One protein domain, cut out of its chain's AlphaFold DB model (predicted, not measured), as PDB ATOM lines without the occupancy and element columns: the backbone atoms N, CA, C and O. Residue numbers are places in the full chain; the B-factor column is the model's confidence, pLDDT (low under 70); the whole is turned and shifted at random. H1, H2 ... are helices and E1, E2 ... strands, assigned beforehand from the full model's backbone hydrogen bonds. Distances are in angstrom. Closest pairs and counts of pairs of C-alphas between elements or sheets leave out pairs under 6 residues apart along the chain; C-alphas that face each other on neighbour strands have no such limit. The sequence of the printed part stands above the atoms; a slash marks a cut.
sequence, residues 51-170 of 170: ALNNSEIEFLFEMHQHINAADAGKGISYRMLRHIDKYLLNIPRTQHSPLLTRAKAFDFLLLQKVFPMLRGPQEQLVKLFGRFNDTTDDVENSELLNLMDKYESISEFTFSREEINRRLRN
ATOM      1  N   ALA A  51      87.502  -4.066  22.434       91.19
ATOM      2  CA  ALA A  51      87.761  -5.208  23.307       91.19
ATOM      3  C   ALA A  51      86.912  -5.183  24.592       91.19
ATOM      4  O   ALA A  51      87.130  -5.978  25.512       91.19
ATOM      5  N   LEU A  52      85.983  -4.232  24.698       92.38
ATOM      6  CA  LEU A  52      84.922  -4.251  25.697       92.38
ATOM      7  C   LEU A  52      84.001  -5.446  25.449       92.38
ATOM      8  O   LEU A  52      83.662  -5.744  24.305       92.38
ATOM      9  N   ASN A  53      83.598  -6.123  26.520       93.75
ATOM     10  CA  ASN A  53      82.600  -7.184  26.418       93.75
ATOM     11  C   ASN A  53      81.186  -6.593  26.254       93.75
ATOM     12  O   ASN A  53      80.972  -5.394  26.451       93.75
ATOM     13  N   ASN A  54      80.214  -7.434  25.892       95.44
ATOM     14  CA  ASN A  54      78.847  -6.975  25.626       95.44
ATOM     15  C   ASN A  54      78.216  -6.299  26.848       95.44
ATOM     16  O   ASN A  54      77.671  -5.211  26.707       95.44
ATOM     17  N   SER A  55      78.371  -6.872  28.044       96.81
ATOM     18  CA  SER A  55      77.827  -6.292  29.277       96.81
ATOM     19  C   SER A  55      78.429  -4.916  29.585       96.81
ATOM     20  O   SER A  55      77.710  -4.008  29.979       96.81
ATOM     21  N   GLU A  56      79.731  -4.716  29.359       96.38
ATOM     22  CA  GLU A  56      80.400  -3.414  29.497       96.38
ATOM     23  C   GLU A  56      79.860  -2.390  28.499       96.38
ATOM     24  O   GLU A  56      79.666  -1.226  28.854       96.38
ATOM     25  N   ILE A  57      79.607  -2.801  27.256       96.38
ATOM     26  CA  ILE A  57      79.031  -1.926  26.231       96.38
ATOM     27  C   ILE A  57      77.594  -1.546  26.598       96.38
ATOM     28  O   ILE A  57      77.250  -0.364  26.537       96.38
ATOM     29  N   GLU A  58      76.782  -2.519  27.005       97.56
ATOM     30  CA  GLU A  58      75.393  -2.317  27.427       97.56
ATOM     31  C   GLU A  58      75.316  -1.401  28.653       97.56
ATOM     32  O   GLU A  58      74.592  -0.407  28.622       97.56
ATOM     33  N   PHE A  59      76.149  -1.641  29.672       97.75
ATOM     34  CA  PHE A  59      76.267  -0.767  30.839       97.75
ATOM     35  C   PHE A  59      76.589   0.674  30.436       97.75
ATOM     36  O   PHE A  59      75.920   1.610  30.871       97.75
ATOM     37  N   LEU A  60      77.610   0.885  29.595       96.50
ATOM     38  CA  LEU A  60      78.020   2.232  29.184       96.50
ATOM     39  C   LEU A  60      76.937   2.926  28.350       96.50
ATOM     40  O   LEU A  60      76.786   4.148  28.427       96.50
ATOM     41  N   PHE A  61      76.183   2.168  27.557       97.00
ATOM     42  CA  PHE A  61      75.077   2.706  26.779       97.00
ATOM     43  C   PHE A  61      73.884   3.088  27.662       97.00
ATOM     44  O   PHE A  61      73.391   4.208  27.553       97.00
ATOM     45  N   GLU A  62      73.469   2.231  28.595       97.31
ATOM     46  CA  GLU A  62      72.408   2.564  29.554       97.31
ATOM     47  C   GLU A  62      72.814   3.749  30.436       97.31
ATOM     48  O   GLU A  62      72.056   4.706  30.594       97.31
ATOM     49  N   MET A  63      74.060   3.769  30.918       95.69
ATOM     50  CA  MET A  63      74.596   4.907  31.665       95.69
ATOM     51  C   MET A  63      74.546   6.196  30.835       95.69
ATOM     52  O   MET A  63      74.180   7.251  31.350       95.69
ATOM     53  N   HIS A  64      74.886   6.132  29.542       95.44
ATOM     54  CA  HIS A  64      74.729   7.265  28.630       95.44
ATOM     55  C   HIS A  64      73.278   7.748  28.577       95.44
ATOM     56  O   HIS A  64      73.061   8.955  28.672       95.44
ATOM     57  N   GLN A  65      72.310   6.840  28.447       95.31
ATOM     58  CA  GLN A  65      70.890   7.186  28.367       95.31
ATOM     59  C   GLN A  65      70.407   7.886  29.640       95.31
ATOM     60  O   GLN A  65      69.799   8.949  29.538       95.31
ATOM     61  N   HIS A  66      70.753   7.362  30.820       93.56
ATOM     62  CA  HIS A  66      70.432   7.998  32.102       93.56
ATOM     63  C   HIS A  66      71.012   9.415  32.192       93.56
ATOM     64  O   HIS A  66      70.301  10.380  32.479       93.56
ATOM     65  N   ILE A  67      72.302   9.576  31.873       92.00
ATOM     66  CA  ILE A  67      72.968  10.885  31.921       92.00
ATOM     67  C   ILE A  67      72.330  11.867  30.933       92.00
ATOM     68  O   ILE A  67      72.121  13.031  31.270       92.00
ATOM     69  N   ASN A  68      72.032  11.410  29.717       92.19
ATOM     70  CA  ASN A  68      71.473  12.254  28.670       92.19
ATOM     71  C   ASN A  68      70.027  12.671  28.966       92.19
ATOM     72  O   ASN A  68      69.649  13.801  28.669       92.19
ATOM     73  N   ALA A  69      69.243  11.791  29.596       90.56
ATOM     74  CA  ALA A  69      67.889  12.095  30.046       90.56
ATOM     75  C   ALA A  69      67.868  13.179  31.138       90.56
ATOM     76  O   ALA A  69      66.938  13.985  31.189       90.56
ATOM     77  N   ALA A  70      68.890  13.220  31.999       87.19
ATOM     78  CA  ALA A  70      69.026  14.243  33.034       87.19
ATOM     79  C   ALA A  70      69.559  15.585  32.498       87.19
ATOM     80  O   ALA A  70      69.160  16.644  32.986       87.19
ATOM     81  N   ASP A  71      70.456  15.554  31.507       85.56
ATOM     82  CA  ASP A  71      71.038  16.745  30.885       85.56
ATOM     83  C   ASP A  71      71.325  16.504  29.392       85.56
ATOM     84  O   ASP A  71      72.308  15.853  29.006       85.56
ATOM     85  N   ALA A  72      70.449  17.059  28.550       80.06
ATOM     86  CA  ALA A  72      70.529  16.960  27.100       80.06
ATOM     87  C   ALA A  72      71.814  17.637  26.589       80.06
ATOM     88  O   ALA A  72      71.931  18.858  26.523       80.06
ATOM     89  N   GLY A  73      72.792  16.814  26.204       81.56
ATOM     90  CA  GLY A  73      74.124  17.254  25.767       81.56
ATOM     91  C   GLY A  73      75.268  16.655  26.585       81.56
ATOM     92  O   GLY A  73      76.430  16.745  26.176       81.56
ATOM     93  N   LYS A  74      74.960  15.984  27.701       86.44
ATOM     94  CA  LYS A  74      75.901  15.139  28.442       86.44
ATOM     95  C   LYS A  74      75.663  13.659  28.139       86.44
ATOM     96  O   LYS A  74      74.635  13.264  27.597       86.44
ATOM     97  N   GLY A  75      76.667  12.847  28.455       88.62
ATOM     98  CA  GLY A  75      76.637  11.398  28.274       88.62
ATOM     99  C   GLY A  75      77.998  10.833  27.887       88.62
ATOM    100  O   GLY A  75      79.002  11.548  27.799       88.62
ATOM    101  N   ILE A  76      78.025   9.528  27.641       92.44
ATOM    102  CA  ILE A  76      79.225   8.828  27.180       92.44
ATOM    103  C   ILE A  76      79.322   8.984  25.664       92.44
ATOM    104  O   ILE A  76      78.432   8.571  24.928       92.44
ATOM    105  N   SER A  77      80.387   9.630  25.194       90.94
ATOM    106  CA  SER A  77      80.655   9.797  23.761       90.94
ATOM    107  C   SER A  77      81.489   8.640  23.215       90.94
ATOM    108  O   SER A  77      82.234   7.997  23.957       90.94
ATOM    109  N   TYR A  78      81.481   8.455  21.893       91.06
ATOM    110  CA  TYR A  78      82.358   7.487  21.223       91.06
ATOM    111  C   TYR A  78      83.843   7.671  21.587       91.06
ATOM    112  O   TYR A  78      84.576   6.702  21.783       91.06
ATOM    113  N   ARG A  79      84.300   8.920  21.757       89.44
ATOM    114  CA  ARG A  79      85.673   9.206  22.202       89.44
ATOM    115  C   ARG A  79      85.944   8.647  23.600       89.44
ATOM    116  O   ARG A  79      87.020   8.103  23.831       89.44
ATOM    117  N   MET A  80      84.994   8.800  24.521       91.19
ATOM    118  CA  MET A  80      85.119   8.252  25.870       91.19
ATOM    119  C   MET A  80      85.116   6.723  25.837       91.19
ATOM    120  O   MET A  80      85.991   6.122  26.450       91.19
ATOM    121  N   LEU A  81      84.220   6.115  25.056       93.12
ATOM    122  CA  LEU A  81      84.164   4.666  24.857       93.12
ATOM    123  C   LEU A  81      85.516   4.109  24.383       93.12
ATOM    124  O   LEU A  81      86.059   3.198  25.000       93.12
ATOM    125  N   ARG A  82      86.128   4.721  23.357       91.69
ATOM    126  CA  ARG A  82      87.466   4.335  22.866       91.69
ATOM    127  C   ARG A  82      88.568   4.524  23.907       91.69
ATOM    128  O   ARG A  82      89.569   3.819  23.866       91.69
ATOM    129  N   HIS A  83      88.426   5.494  24.806       90.81
ATOM    130  CA  HIS A  83      89.396   5.712  25.875       90.81
ATOM    131  C   HIS A  83      89.277   4.649  26.976       90.81
ATOM    132  O   HIS A  83      90.298   4.157  27.445       90.81
ATOM    133  N   ILE A  84      88.050   4.287  27.365       93.00
ATOM    134  CA  ILE A  84      87.770   3.195  28.312       93.00
ATOM    135  C   ILE A  84      88.318   1.881  27.747       93.00
ATOM    136  O   ILE A  84      89.104   1.213  28.411       93.00
ATOM    137  N   ASP A  85      87.982   1.570  26.496       94.06
ATOM    138  CA  ASP A  85      88.441   0.380  25.777       94.06
ATOM    139  C   ASP A  85      89.973   0.246  25.786       94.06
ATOM    140  O   ASP A  85      90.528  -0.736  26.286       94.06
ATOM    141  N   LYS A  86      90.675   1.295  25.337       92.50
ATOM    142  CA  LYS A  86      92.144   1.328  25.334       92.50
ATOM    143  C   LYS A  86      92.744   1.179  26.727       92.50
ATOM    144  O   LYS A  86      93.767   0.516  26.864       92.50
ATOM    145  N   TYR A  87      92.143   1.789  27.745       92.94
ATOM    146  CA  TYR A  87      92.645   1.681  29.112       92.94
ATOM    147  C   TYR A  87      92.535   0.248  29.636       92.94
ATOM    148  O   TYR A  87      93.518  -0.289  30.139       92.94
ATOM    149  N   LEU A  88      91.381  -0.403  29.465       93.12
ATOM    150  CA  LEU A  88      91.187  -1.775  29.938       93.12
ATOM    151  C   LEU A  88      92.059  -2.789  29.181       93.12
ATOM    152  O   LEU A  88      92.466  -3.797  29.757       93.12
ATOM    153  N   LEU A  89      92.374  -2.519  27.910       93.00
ATOM    154  CA  LEU A  89      93.329  -3.302  27.118       93.00
ATOM    155  C   LEU A  89      94.773  -3.201  27.622       93.00
ATOM    156  O   LEU A  89      95.544  -4.149  27.469       93.00
ATOM    157  N   ASN A  90      95.127  -2.058  28.208       92.25
ATOM    158  CA  ASN A  90      96.489  -1.698  28.594       92.25
ATOM    159  C   ASN A  90      96.674  -1.651  30.117       92.25
ATOM    160  O   ASN A  90      97.565  -0.962  30.610       92.25
ATOM    161  N   ILE A  91      95.843  -2.377  30.877       92.06
ATOM    162  CA  ILE A  91      96.046  -2.527  32.321       92.06
ATOM    163  C   ILE A  91      97.438  -3.137  32.551       92.06
ATOM    164  O   ILE A  91      97.690  -4.243  32.057       92.06
ATOM    165  N   PRO A  92      98.329  -2.460  33.300       87.88
ATOM    166  CA  PRO A  92      99.672  -2.961  33.543       87.88
ATOM    167  C   PRO A  92      99.656  -4.325  34.234       87.88
ATOM    168  O   PRO A  92      98.833  -4.593  35.118       87.88
ATOM    169  N   ARG A  93     100.592  -5.189  33.847       84.25
ATOM    170  CA  ARG A  93     100.720  -6.547  34.378       84.25
ATOM    171  C   ARG A  93     102.088  -6.744  35.012       84.25
ATOM    172  O   ARG A  93     103.090  -6.286  34.478       84.25
ATOM    173  N   THR A  94     102.108  -7.440  36.143       83.56
ATOM    174  CA  THR A  94     103.321  -8.069  36.679       83.56
ATOM    175  C   THR A  94     103.526  -9.428  36.010       83.56
ATOM    176  O   THR A  94     102.678  -9.875  35.236       83.56
ATOM    177  N   GLN A  95     104.623 -10.119  36.330       77.62
ATOM    178  CA  GLN A  95     104.916 -11.454  35.790       77.62
ATOM    179  C   GLN A  95     103.813 -12.495  36.068       77.62
ATOM    180  O   GLN A  95     103.695 -13.461  35.319       77.62
ATOM    181  N   HIS A  96     102.988 -12.301  37.105       75.00
ATOM    182  CA  HIS A  96     102.005 -13.301  37.542       75.00
ATOM    183  C   HIS A  96     100.553 -12.816  37.505       75.00
ATOM    184  O   HIS A  96      99.637 -13.631  37.414       75.00
ATOM    185  N   SER A  97     100.313 -11.506  37.571       79.81
ATOM    186  CA  SER A  97      98.957 -10.966  37.668       79.81
ATOM    187  C   SER A  97      98.865  -9.517  37.182       79.81
ATOM    188  O   SER A  97      99.855  -8.776  37.219       79.81
ATOM    189  N   PRO A  98      97.685  -9.071  36.717       81.69
ATOM    190  CA  PRO A  98      97.463  -7.654  36.469       81.69
ATOM    191  C   PRO A  98      97.586  -6.863  37.780       81.69
ATOM    192  O   PRO A  98      97.078  -7.298  38.812       81.69
ATOM    193  N   LEU A  99      98.220  -5.684  37.735       87.25
ATOM    194  CA  LEU A  99      98.327  -4.787  38.901       87.25
ATOM    195  C   LEU A  99      96.950  -4.315  39.394       87.25
ATOM    196  O   LEU A  99      96.794  -3.923  40.548       87.25
ATOM    197  N   LEU A 100      95.952  -4.356  38.513       89.62
ATOM    198  CA  LEU A 100      94.575  -3.993  38.798       89.62
ATOM    199  C   LEU A 100      93.638  -4.988  38.117       89.62
ATOM    200  O   LEU A 100      93.794  -5.289  36.937       89.62
ATOM    201  N   THR A 101      92.639  -5.501  38.831       93.19
ATOM    202  CA  THR A 101      91.627  -6.348  38.185       93.19
ATOM    203  C   THR A 101      90.813  -5.520  37.194       93.19
ATOM    204  O   THR A 101      90.592  -4.327  37.411       93.19
ATOM    205  N   ARG A 102      90.328  -6.142  36.111       94.06
ATOM    206  CA  ARG A 102      89.514  -5.442  35.105       94.06
ATOM    207  C   ARG A 102      88.275  -4.782  35.723       94.06
ATOM    208  O   ARG A 102      88.001  -3.631  35.411       94.06
ATOM    209  N   ALA A 103      87.609  -5.465  36.657       95.56
ATOM    210  CA  ALA A 103      86.468  -4.941  37.409       95.56
ATOM    211  C   ALA A 103      86.801  -3.644  38.171       95.56
ATOM    212  O   ALA A 103      86.122  -2.626  38.020       95.56
ATOM    213  N   LYS A 104      87.906  -3.636  38.932       94.62
ATOM    214  CA  LYS A 104      88.358  -2.433  39.651       94.62
ATOM    215  C   LYS A 104      88.795  -1.330  38.689       94.62
ATOM    216  O   LYS A 104      88.497  -0.163  38.917       94.62
ATOM    217  N   ALA A 105      89.483  -1.691  37.609       94.19
ATOM    218  CA  ALA A 105      89.901  -0.767  36.558       94.19
ATOM    219  C   ALA A 105      88.700  -0.070  35.897       94.19
ATOM    220  O   ALA A 105      88.744   1.137  35.659       94.19
ATOM    221  N   PHE A 106      87.623  -0.816  35.653       95.75
ATOM    222  CA  PHE A 106      86.371  -0.294  35.117       95.75
ATOM    223  C   PHE A 106      85.729   0.717  36.075       95.75
ATOM    224  O   PHE A 106      85.432   1.837  35.670       95.75
ATOM    225  N   ASP A 107      85.606   0.366  37.356       95.56
ATOM    226  CA  ASP A 107      85.062   1.258  38.390       95.56
ATOM    227  C   ASP A 107      85.872   2.567  38.511       95.56
ATOM    228  O   ASP A 107      85.330   3.675  38.441       95.56
ATOM    229  N   PHE A 108      87.205   2.468  38.550       92.44
ATOM    230  CA  PHE A 108      88.073   3.649  38.560       92.44
ATOM    231  C   PHE A 108      87.891   4.543  37.331       92.44
ATOM    232  O   PHE A 108      87.938   5.771  37.450       92.44
ATOM    233  N   LEU A 109      87.670   3.968  36.147       92.00
ATOM    234  CA  LEU A 109      87.405   4.757  34.946       92.00
ATOM    235  C   LEU A 109      86.110   5.557  35.058       92.00
ATOM    236  O   LEU A 109      86.090   6.721  34.639       92.00
ATOM    237  N   LEU A 110      85.052   4.979  35.637       92.88
ATOM    238  CA  LEU A 110      83.801   5.702  35.868       92.88
ATOM    239  C   LEU A 110      84.052   6.921  36.752       92.88
ATOM    240  O   LEU A 110      83.694   8.041  36.375       92.88
ATOM    241  N   LEU A 111      84.766   6.733  37.862       91.25
ATOM    242  CA  LEU A 111      85.140   7.821  38.765       91.25
ATOM    243  C   LEU A 111      85.974   8.920  38.103       91.25
ATOM    244  O   LEU A 111      85.798  10.102  38.393       91.25
ATOM    245  N   GLN A 112      86.899   8.554  37.216       87.50
ATOM    246  CA  GLN A 112      87.827   9.510  36.612       87.50
ATOM    247  C   GLN A 112      87.259  10.233  35.388       87.50
ATOM    248  O   GLN A 112      87.678  11.356  35.090       87.50
ATOM    249  N   LYS A 113      86.359   9.594  34.634       87.62
ATOM    250  CA  LYS A 113      85.893  10.101  33.333       87.62
ATOM    251  C   LYS A 113      84.415  10.444  33.318       87.62
ATOM    252  O   LYS A 113      84.061  11.443  32.697       87.62
ATOM    253  N   VAL A 114      83.578   9.669  34.003       88.81
ATOM    254  CA  VAL A 114      82.124   9.858  33.973       88.81
ATOM    255  C   VAL A 114      81.672  10.773  35.106       88.81
ATOM    256  O   VAL A 114      81.142  11.852  34.853       88.81
ATOM    257  N   PHE A 115      81.976  10.422  36.354       89.25
ATOM    258  CA  PHE A 115      81.579  11.186  37.543       89.25
ATOM    259  C   PHE A 115      81.959  12.676  37.528       89.25
ATOM    260  O   PHE A 115      81.191  13.493  38.050       89.25
ATOM    261  N   PRO A 116      83.100  13.105  36.955       86.56
ATOM    262  CA  PRO A 116      83.438  14.522  36.880       86.56
ATOM    263  C   PRO A 116      82.560  15.320  35.919       86.56
ATOM    264  O   PRO A 116      82.493  16.542  36.032       86.56
ATOM    265  N   MET A 117      81.902  14.643  34.976       84.12
ATOM    266  CA  MET A 117      80.947  15.253  34.053       84.12
ATOM    267  C   MET A 117      79.551  15.385  34.671       84.12
ATOM    268  O   MET A 117      78.779  16.242  34.243       84.12
ATOM    269  N   LEU A 118      79.254  14.596  35.707       86.12
ATOM    270  CA  LEU A 118      77.997  14.620  36.458       86.12
ATOM    271  C   LEU A 118      77.994  15.768  37.476       86.12
ATOM    272  O   LEU A 118      78.115  15.565  38.682       86.12
ATOM    273  N   ARG A 119      77.939  16.997  36.964       80.25
ATOM    274  CA  ARG A 119      77.831  18.241  37.738       80.25
ATOM    275  C   ARG A 119      76.703  19.084  37.160       80.25
ATOM    276  O   ARG A 119      76.488  19.048  35.948       80.25
ATOM    277  N   GLY A 120      76.044  19.877  37.990       79.06
ATOM    278  CA  GLY A 120      74.930  20.717  37.567       79.06
ATOM    279  C   GLY A 120      73.991  21.049  38.723       79.06
ATOM    280  O   GLY A 120      74.325  20.757  39.874       79.06
ATOM    281  N   PRO A 121      72.836  21.661  38.418       79.88
ATOM    282  CA  PRO A 121      71.766  21.896  39.377       79.88
ATOM    283  C   PRO A 121      71.356  20.610  40.096       79.88
ATOM    284  O   PRO A 121      71.249  19.547  39.482       79.88
ATOM    285  N   GLN A 122      71.081  20.726  41.394       78.06
ATOM    286  CA  GLN A 122      70.702  19.598  42.242       78.06
ATOM    287  C   GLN A 122      69.487  18.845  41.682       78.06
ATOM    288  O   GLN A 122      69.485  17.623  41.673       78.06
ATOM    289  N   GLU A 123      68.505  19.551  41.119       78.38
ATOM    290  CA  GLU A 123      67.302  18.953  40.521       78.38
ATOM    291  C   GLU A 123      67.605  17.944  39.399       78.38
ATOM    292  O   GLU A 123      66.948  16.908  39.311       78.38
ATOM    293  N   GLN A 124      68.624  18.210  38.573       79.00
ATOM    294  CA  GLN A 124      69.051  17.301  37.501       79.00
ATOM    295  C   GLN A 124      69.810  16.095  38.063       79.00
ATOM    296  O   GLN A 124      69.657  14.969  37.595       79.00
ATOM    297  N   LEU A 125      70.629  16.331  39.086       83.81
ATOM    298  CA  LEU A 125      71.486  15.317  39.689       83.81
ATOM    299  C   LEU A 125      70.732  14.377  40.638       83.81
ATOM    300  O   LEU A 125      71.141  13.230  40.785       83.81
ATOM    301  N   VAL A 126      69.628  14.828  41.239       86.75
ATOM    302  CA  VAL A 126      68.811  14.038  42.173       86.75
ATOM    303  C   VAL A 126      68.213  12.798  41.511       86.75
ATOM    304  O   VAL A 126      68.134  11.766  42.160       86.75
ATOM    305  N   LYS A 127      67.830  12.848  40.229       85.31
ATOM    306  CA  LYS A 127      67.352  11.642  39.525       85.31
ATOM    307  C   LYS A 127      68.469  10.615  39.317       85.31
ATOM    308  O   LYS A 127      68.264   9.422  39.494       85.31
ATOM    309  N   LEU A 128      69.667  11.094  38.981       90.31
ATOM    310  CA  LEU A 128      70.823  10.239  38.715       90.31
ATOM    311  C   LEU A 128      71.391   9.607  39.984       90.31
ATOM    312  O   LEU A 128      71.647   8.406  40.015       90.31
ATOM    313  N   PHE A 129      71.632  10.424  41.007       90.81
ATOM    314  CA  PHE A 129      72.281   9.988  42.239       90.81
ATOM    315  C   PHE A 129      71.297   9.517  43.303       90.81
ATOM    316  O   PHE A 129      71.719   8.774  44.182       90.81
ATOM    317  N   GLY A 130      70.022   9.887  43.209       90.56
ATOM    318  CA  GLY A 130      69.016   9.626  44.230       90.56
ATOM    319  C   GLY A 130      68.981  10.700  45.315       90.56
ATOM    320  O   GLY A 130      69.474  11.823  45.147       90.56
ATOM    321  N   ARG A 131      68.368  10.350  46.446       88.31
ATOM    322  CA  ARG A 131      68.313  11.171  47.659       88.31
ATOM    323  C   ARG A 131      68.817  10.370  48.841       88.31
ATOM    324  O   ARG A 131      68.476   9.204  48.986       88.31
ATOM    325  N   PHE A 132      69.592  11.024  49.692       87.50
ATOM    326  CA  PHE A 132      69.989  10.443  50.960       87.50
ATOM    327  C   PHE A 132      68.827  10.521  51.956       87.50
ATOM    328  O   PHE A 132      68.201  11.576  52.085       87.50
ATOM    329  N   ASN A 133      68.526   9.409  52.622       86.94
ATOM    330  CA  ASN A 133      67.530   9.327  53.679       86.94
ATOM    331  C   ASN A 133      68.238   9.214  55.039       86.94
ATOM    332  O   ASN A 133      68.771   8.165  55.392       86.94
ATOM    333  N   ASP A 134      68.188  10.290  55.830       85.38
ATOM    334  CA  ASP A 134      68.810  10.359  57.164       85.38
ATOM    335  C   ASP A 134      68.250   9.327  58.160       85.38
ATOM    336  O   ASP A 134      68.898   9.002  59.153       85.38
ATOM    337  N   THR A 135      67.042   8.810  57.917       84.81
ATOM    338  CA  THR A 135      66.380   7.847  58.810       84.81
ATOM    339  C   THR A 135      66.880   6.423  58.581       84.81
ATOM    340  O   THR A 135      66.986   5.652  59.532       84.81
ATOM    341  N   THR A 136      67.169   6.060  57.330       85.56
ATOM    342  CA  THR A 136      67.650   4.722  56.947       85.56
ATOM    343  C   THR A 136      69.168   4.668  56.754       85.56
ATOM    344  O   THR A 136      69.710   3.575  56.627       85.56
ATOM    345  N   ASP A 137      69.844   5.826  56.775       84.44
ATOM    346  CA  ASP A 137      71.273   6.011  56.464       84.44
ATOM    347  C   ASP A 137      71.656   5.493  55.059       84.44
ATOM    348  O   ASP A 137      72.804   5.113  54.818       84.44
ATOM    349  N   ASP A 138      70.702   5.513  54.117       85.75
ATOM    350  CA  ASP A 138      70.842   4.941  52.771       85.75
ATOM    351  C   ASP A 138      70.385   5.897  51.649       85.75
ATOM    352  O   ASP A 138      69.737   6.922  51.884       85.75
ATOM    353  N   VAL A 139      70.757   5.577  50.406       88.25
ATOM    354  CA  VAL A 139      70.403   6.337  49.202       88.25
ATOM    355  C   VAL A 139      69.215   5.701  48.493       88.25
ATOM    356  O   VAL A 139      69.287   4.591  47.976       88.25
ATOM    357  N   GLU A 140      68.135   6.461  48.365       87.81
ATOM    358  CA  GLU A 140      66.912   6.024  47.702       87.81
ATOM    359  C   GLU A 140      66.770   6.623  46.298       87.81
ATOM    360  O   GLU A 140      67.180   7.757  46.030       87.81
ATOM    361  N   ASN A 141      66.092   5.886  45.410       88.06
ATOM    362  CA  ASN A 141      65.695   6.338  44.069       88.06
ATOM    363  C   ASN A 141      66.869   6.772  43.170       88.06
ATOM    364  O   ASN A 141      66.760   7.751  42.431       88.06
ATOM    365  N   SER A 142      67.994   6.057  43.238       93.38
ATOM    366  CA  SER A 142      69.181   6.335  42.428       93.38
ATOM    367  C   SER A 142      69.210   5.491  41.158       93.38
ATOM    368  O   SER A 142      69.404   4.276  41.213       93.38
ATOM    369  N   GLU A 143      69.066   6.133  39.997       93.81
ATOM    370  CA  GLU A 143      69.198   5.450  38.703       93.81
ATOM    371  C   GLU A 143      70.591   4.831  38.521       93.81
ATOM    372  O   GLU A 143      70.713   3.727  37.992       93.81
ATOM    373  N   LEU A 144      71.644   5.506  38.997       94.19
ATOM    374  CA  LEU A 144      73.008   4.993  38.887       94.19
ATOM    375  C   LEU A 144      73.267   3.795  39.805       94.19
ATOM    376  O   LEU A 144      73.946   2.872  39.365       94.19
ATOM    377  N   LEU A 145      72.743   3.780  41.037       95.19
ATOM    378  CA  LEU A 145      72.907   2.613  41.917       95.19
ATOM    379  C   LEU A 145      72.150   1.401  41.369       95.19
ATOM    380  O   LEU A 145      72.738   0.331  41.263       95.19
ATOM    381  N   ASN A 146      70.916   1.597  40.895       96.19
ATOM    382  CA  ASN A 146      70.142   0.533  40.252       96.19
ATOM    383  C   ASN A 146      70.865  -0.038  39.019       96.19
ATOM    384  O   ASN A 146      70.874  -1.249  38.795       96.19
ATOM    385  N   LEU A 147      71.497   0.827  38.216       96.94
ATOM    386  CA  LEU A 147      72.306   0.396  37.077       96.94
ATOM    387  C   LEU A 147      73.540  -0.404  37.527       96.94
ATOM    388  O   LEU A 147      73.882  -1.404  36.903       96.94
ATOM    389  N   MET A 148      74.206   0.014  38.606       96.69
ATOM    390  CA  MET A 148      75.350  -0.711  39.172       96.69
ATOM    391  C   MET A 148      74.946  -2.082  39.726       96.69
ATOM    392  O   MET A 148      75.675  -3.044  39.507       96.69
ATOM    393  N   ASP A 149      73.785  -2.192  40.375       96.69
ATOM    394  CA  ASP A 149      73.243  -3.470  40.860       96.69
ATOM    395  C   ASP A 149      72.954  -4.423  39.692       96.69
ATOM    396  O   ASP A 149      73.340  -5.590  39.712       96.69
ATOM    397  N   LYS A 150      72.336  -3.913  38.619       97.81
ATOM    398  CA  LYS A 150      72.028  -4.700  37.415       97.81
ATOM    399  C   LYS A 150      73.277  -5.304  36.759       97.81
ATOM    400  O   LYS A 150      73.200  -6.387  36.181       97.81
ATOM    401  N   TYR A 151      74.406  -4.605  36.825       97.50
ATOM    402  CA  TYR A 151      75.652  -4.975  36.152       97.50
ATOM    403  C   TYR A 151      76.772  -5.376  37.124       97.50
ATOM    404  O   TYR A 151      77.954  -5.265  36.786       97.50
ATOM    405  N   GLU A 152      76.421  -5.894  38.304       95.81
ATOM    406  CA  GLU A 152      77.372  -6.329  39.342       95.81
ATOM    407  C   GLU A 152      78.406  -7.353  38.824       95.81
ATOM    408  O   GLU A 152      79.550  -7.396  39.276       95.81
ATOM    409  N   SER A 153      78.060  -8.123  37.784       95.44
ATOM    410  CA  SER A 153      78.979  -9.059  37.121       95.44
ATOM    411  C   SER A 153      80.193  -8.391  36.459       95.44
ATOM    412  O   SER A 153      81.185  -9.065  36.178       95.44
ATOM    413  N   ILE A 154      80.121  -7.091  36.152       96.62
ATOM    414  CA  ILE A 154      81.229  -6.314  35.573       96.62
ATOM    415  C   ILE A 154      82.159  -5.818  36.679       96.62
ATOM    416  O   ILE A 154      83.384  -5.846  36.532       96.62
ATOM    417  N   SER A 155      81.573  -5.318  37.763       96.69
ATOM    418  CA  SER A 155      82.260  -4.769  38.923       96.69
ATOM    419  C   SER A 155      81.287  -4.647  40.090       96.69
ATOM    420  O   SER A 155      80.108  -4.391  39.891       96.69
ATOM    421  N   GLU A 156      81.796  -4.717  41.315       96.06
ATOM    422  CA  GLU A 156      81.024  -4.392  42.524       96.06
ATOM    423  C   GLU A 156      80.733  -2.879  42.638       96.06
ATOM    424  O   GLU A 156      79.912  -2.438  43.446       96.06
ATOM    425  N   PHE A 157      81.416  -2.063  41.823       96.62
ATOM    426  CA  PHE A 157      81.303  -0.600  41.793       96.62
ATOM    427  C   PHE A 157      81.563   0.072  43.149       96.62
ATOM    428  O   PHE A 157      81.031   1.149  43.422       96.62
ATOM    429  N   THR A 158      82.377  -0.545  44.008       95.00
ATOM    430  CA  THR A 158      82.641  -0.087  45.376       95.00
ATOM    431  C   THR A 158      83.031   1.390  45.428       95.00
ATOM    432  O   THR A 158      82.457   2.156  46.197       95.00
ATOM    433  N   PHE A 159      83.965   1.822  44.576       93.31
ATOM    434  CA  PHE A 159      84.465   3.194  44.608       93.31
ATOM    435  C   PHE A 159      83.453   4.182  44.019       93.31
ATOM    436  O   PHE A 159      83.308   5.298  44.522       93.31
ATOM    437  N   SER A 160      82.729   3.784  42.971       94.69
ATOM    438  CA  SER A 160      81.637   4.589  42.422       94.69
ATOM    439  C   SER A 160      80.517   4.800  43.444       94.69
ATOM    440  O   SER A 160      80.081   5.936  43.624       94.69
ATOM    441  N   ARG A 161      80.099   3.753  44.167       94.56
ATOM    442  CA  ARG A 161      79.083   3.843  45.232       94.56
ATOM    443  C   ARG A 161      79.535   4.748  46.376       94.56
ATOM    444  O   ARG A 161      78.778   5.623  46.798       94.56
ATOM    445  N   GLU A 162      80.783   4.604  46.827       91.94
ATOM    446  CA  GLU A 162      81.387   5.494  47.831       91.94
ATOM    447  C   GLU A 162      81.315   6.970  47.400       91.94
ATOM    448  O   GLU A 162      80.945   7.836  48.195       91.94
ATOM    449  N   GLU A 163      81.620   7.274  46.135       90.62
ATOM    450  CA  GLU A 163      81.566   8.644  45.615       90.62
ATOM    451  C   GLU A 163      80.131   9.189  45.523       90.62
ATOM    452  O   GLU A 163      79.932  10.378  45.787       90.62
ATOM    453  N   ILE A 164      79.135   8.358  45.190       91.50
ATOM    454  CA  ILE A 164      77.714   8.752  45.211       91.50
ATOM    455  C   ILE A 164      77.306   9.138  46.634       91.50
ATOM    456  O   ILE A 164      76.874  10.271  46.861       91.50
ATOM    457  N   ASN A 165      77.526   8.242  47.599       89.81
ATOM    458  CA  ASN A 165      77.193   8.471  49.006       89.81
ATOM    459  C   ASN A 165      77.861   9.742  49.536       89.81
ATOM    460  O   ASN A 165      77.230  10.576  50.183       89.81
ATOM    461  N   ARG A 166      79.137   9.943  49.199       87.25
ATOM    462  CA  ARG A 166      79.883  11.138  49.592       87.25
ATOM    463  C   ARG A 166      79.281  12.418  49.011       87.25
ATOM    464  O   ARG A 166      79.255  13.428  49.706       87.25
ATOM    465  N   ARG A 167      78.846  12.423  47.747       87.06
ATOM    466  CA  ARG A 167      78.255  13.615  47.108       87.06
ATOM    467  C   ARG A 167      76.884  13.984  47.652       87.06
ATOM    468  O   ARG A 167      76.518  15.141  47.531       87.06
ATOM    469  N   LEU A 168      76.141  13.021  48.186       86.50
ATOM    470  CA  LEU A 168      74.821  13.274  48.756       86.50
ATOM    471  C   LEU A 168      74.882  13.712  50.224       86.50
ATOM    472  O   LEU A 168      73.980  14.404  50.679       86.50
ATOM    473  N   ARG A 169      75.944  13.333  50.952       80.81
ATOM    474  CA  ARG A 169      76.180  13.745  52.348       80.81
ATOM    475  C   ARG A 169      76.846  15.125  52.501       80.81
ATOM    476  O   ARG A 169      76.853  15.650  53.610       80.81
ATOM    477  N   ASN A 170      77.460  15.672  51.444       63.38
ATOM    478  CA  ASN A 170      78.098  17.004  51.437       63.38
ATOM    479  C   ASN A 170      77.227  18.021  50.707       63.38
ATOM    480  O   ASN A 170      77.220  19.192  51.142       63.38
TER     481      ASN A 170
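What this domain is: This is residues 51 to 170 of the 170 residues of an uncharacterized protein of Firmicutes bacterium (UniProt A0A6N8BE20). Five helices, H1, H2, H3, H6 and H5, run roughly lengthwise in a ring in that order, an elongated bundle loosely closed between H1 and H2 and between H5 and H6. The short H4 lies nearly in line with H5 towards one end, where the small hairpin E1 and E2 packs on H6; the long link of residues 90 to 101 makes the other end. The 120 printed residues hold, in order, H1 H2 H3 H4 E1 E2 H5 H6, mostly helix, with one antiparallel sheet, E1 - E2. The whole is compact, with a radius of gyration of the C-alphas of 14.9 A and spans of 48 by 31 by 23 A.

How they stand to each other: E1, residues 131 to 133, and E2, residues 138 to 140, form an antiparallel hairpin, with N 131 and O 140 2.9 A apart. The closest C-alphas of E1 and H6, residues 158 to 169, are Phe 132 and Leu 168, 6.0 A. H6 touches H3, residues 102 to 114, at Ser 160 and Leu 111, 6.0 A between C-alphas. H3 and H2, residues 78 to 89, form a helical hairpin at a shallow tilt of 31 degrees. H1, residues 54 to 70, touches H5, residues 143 to 150, opposite ways at 16 degrees, and H4, residues 122 to 129, C-alphas Ala 70 and Gln 124 being 5.4 A apart. Every O i to N i+4 pair is within hydrogen-bond range in H1, H2, H3, H5 and H6, but 2 of 4 in H4.

Where its parts are: H1 begins at C-alpha 54 (78.847, -6.975, 25.626) and measures 24.5 A; H3 measures 17.0 A. H6 measures 16.8 A and ends at C-alpha 169 (76.180, 13.745, 52.348).

The domain as a whole: The farthest C-alphas, Gln 95 and Thr 135, are 48.9 A apart. The printed part has no cut; H2 to H3 is the long link. Residue 170 is under 70 in pLDDT.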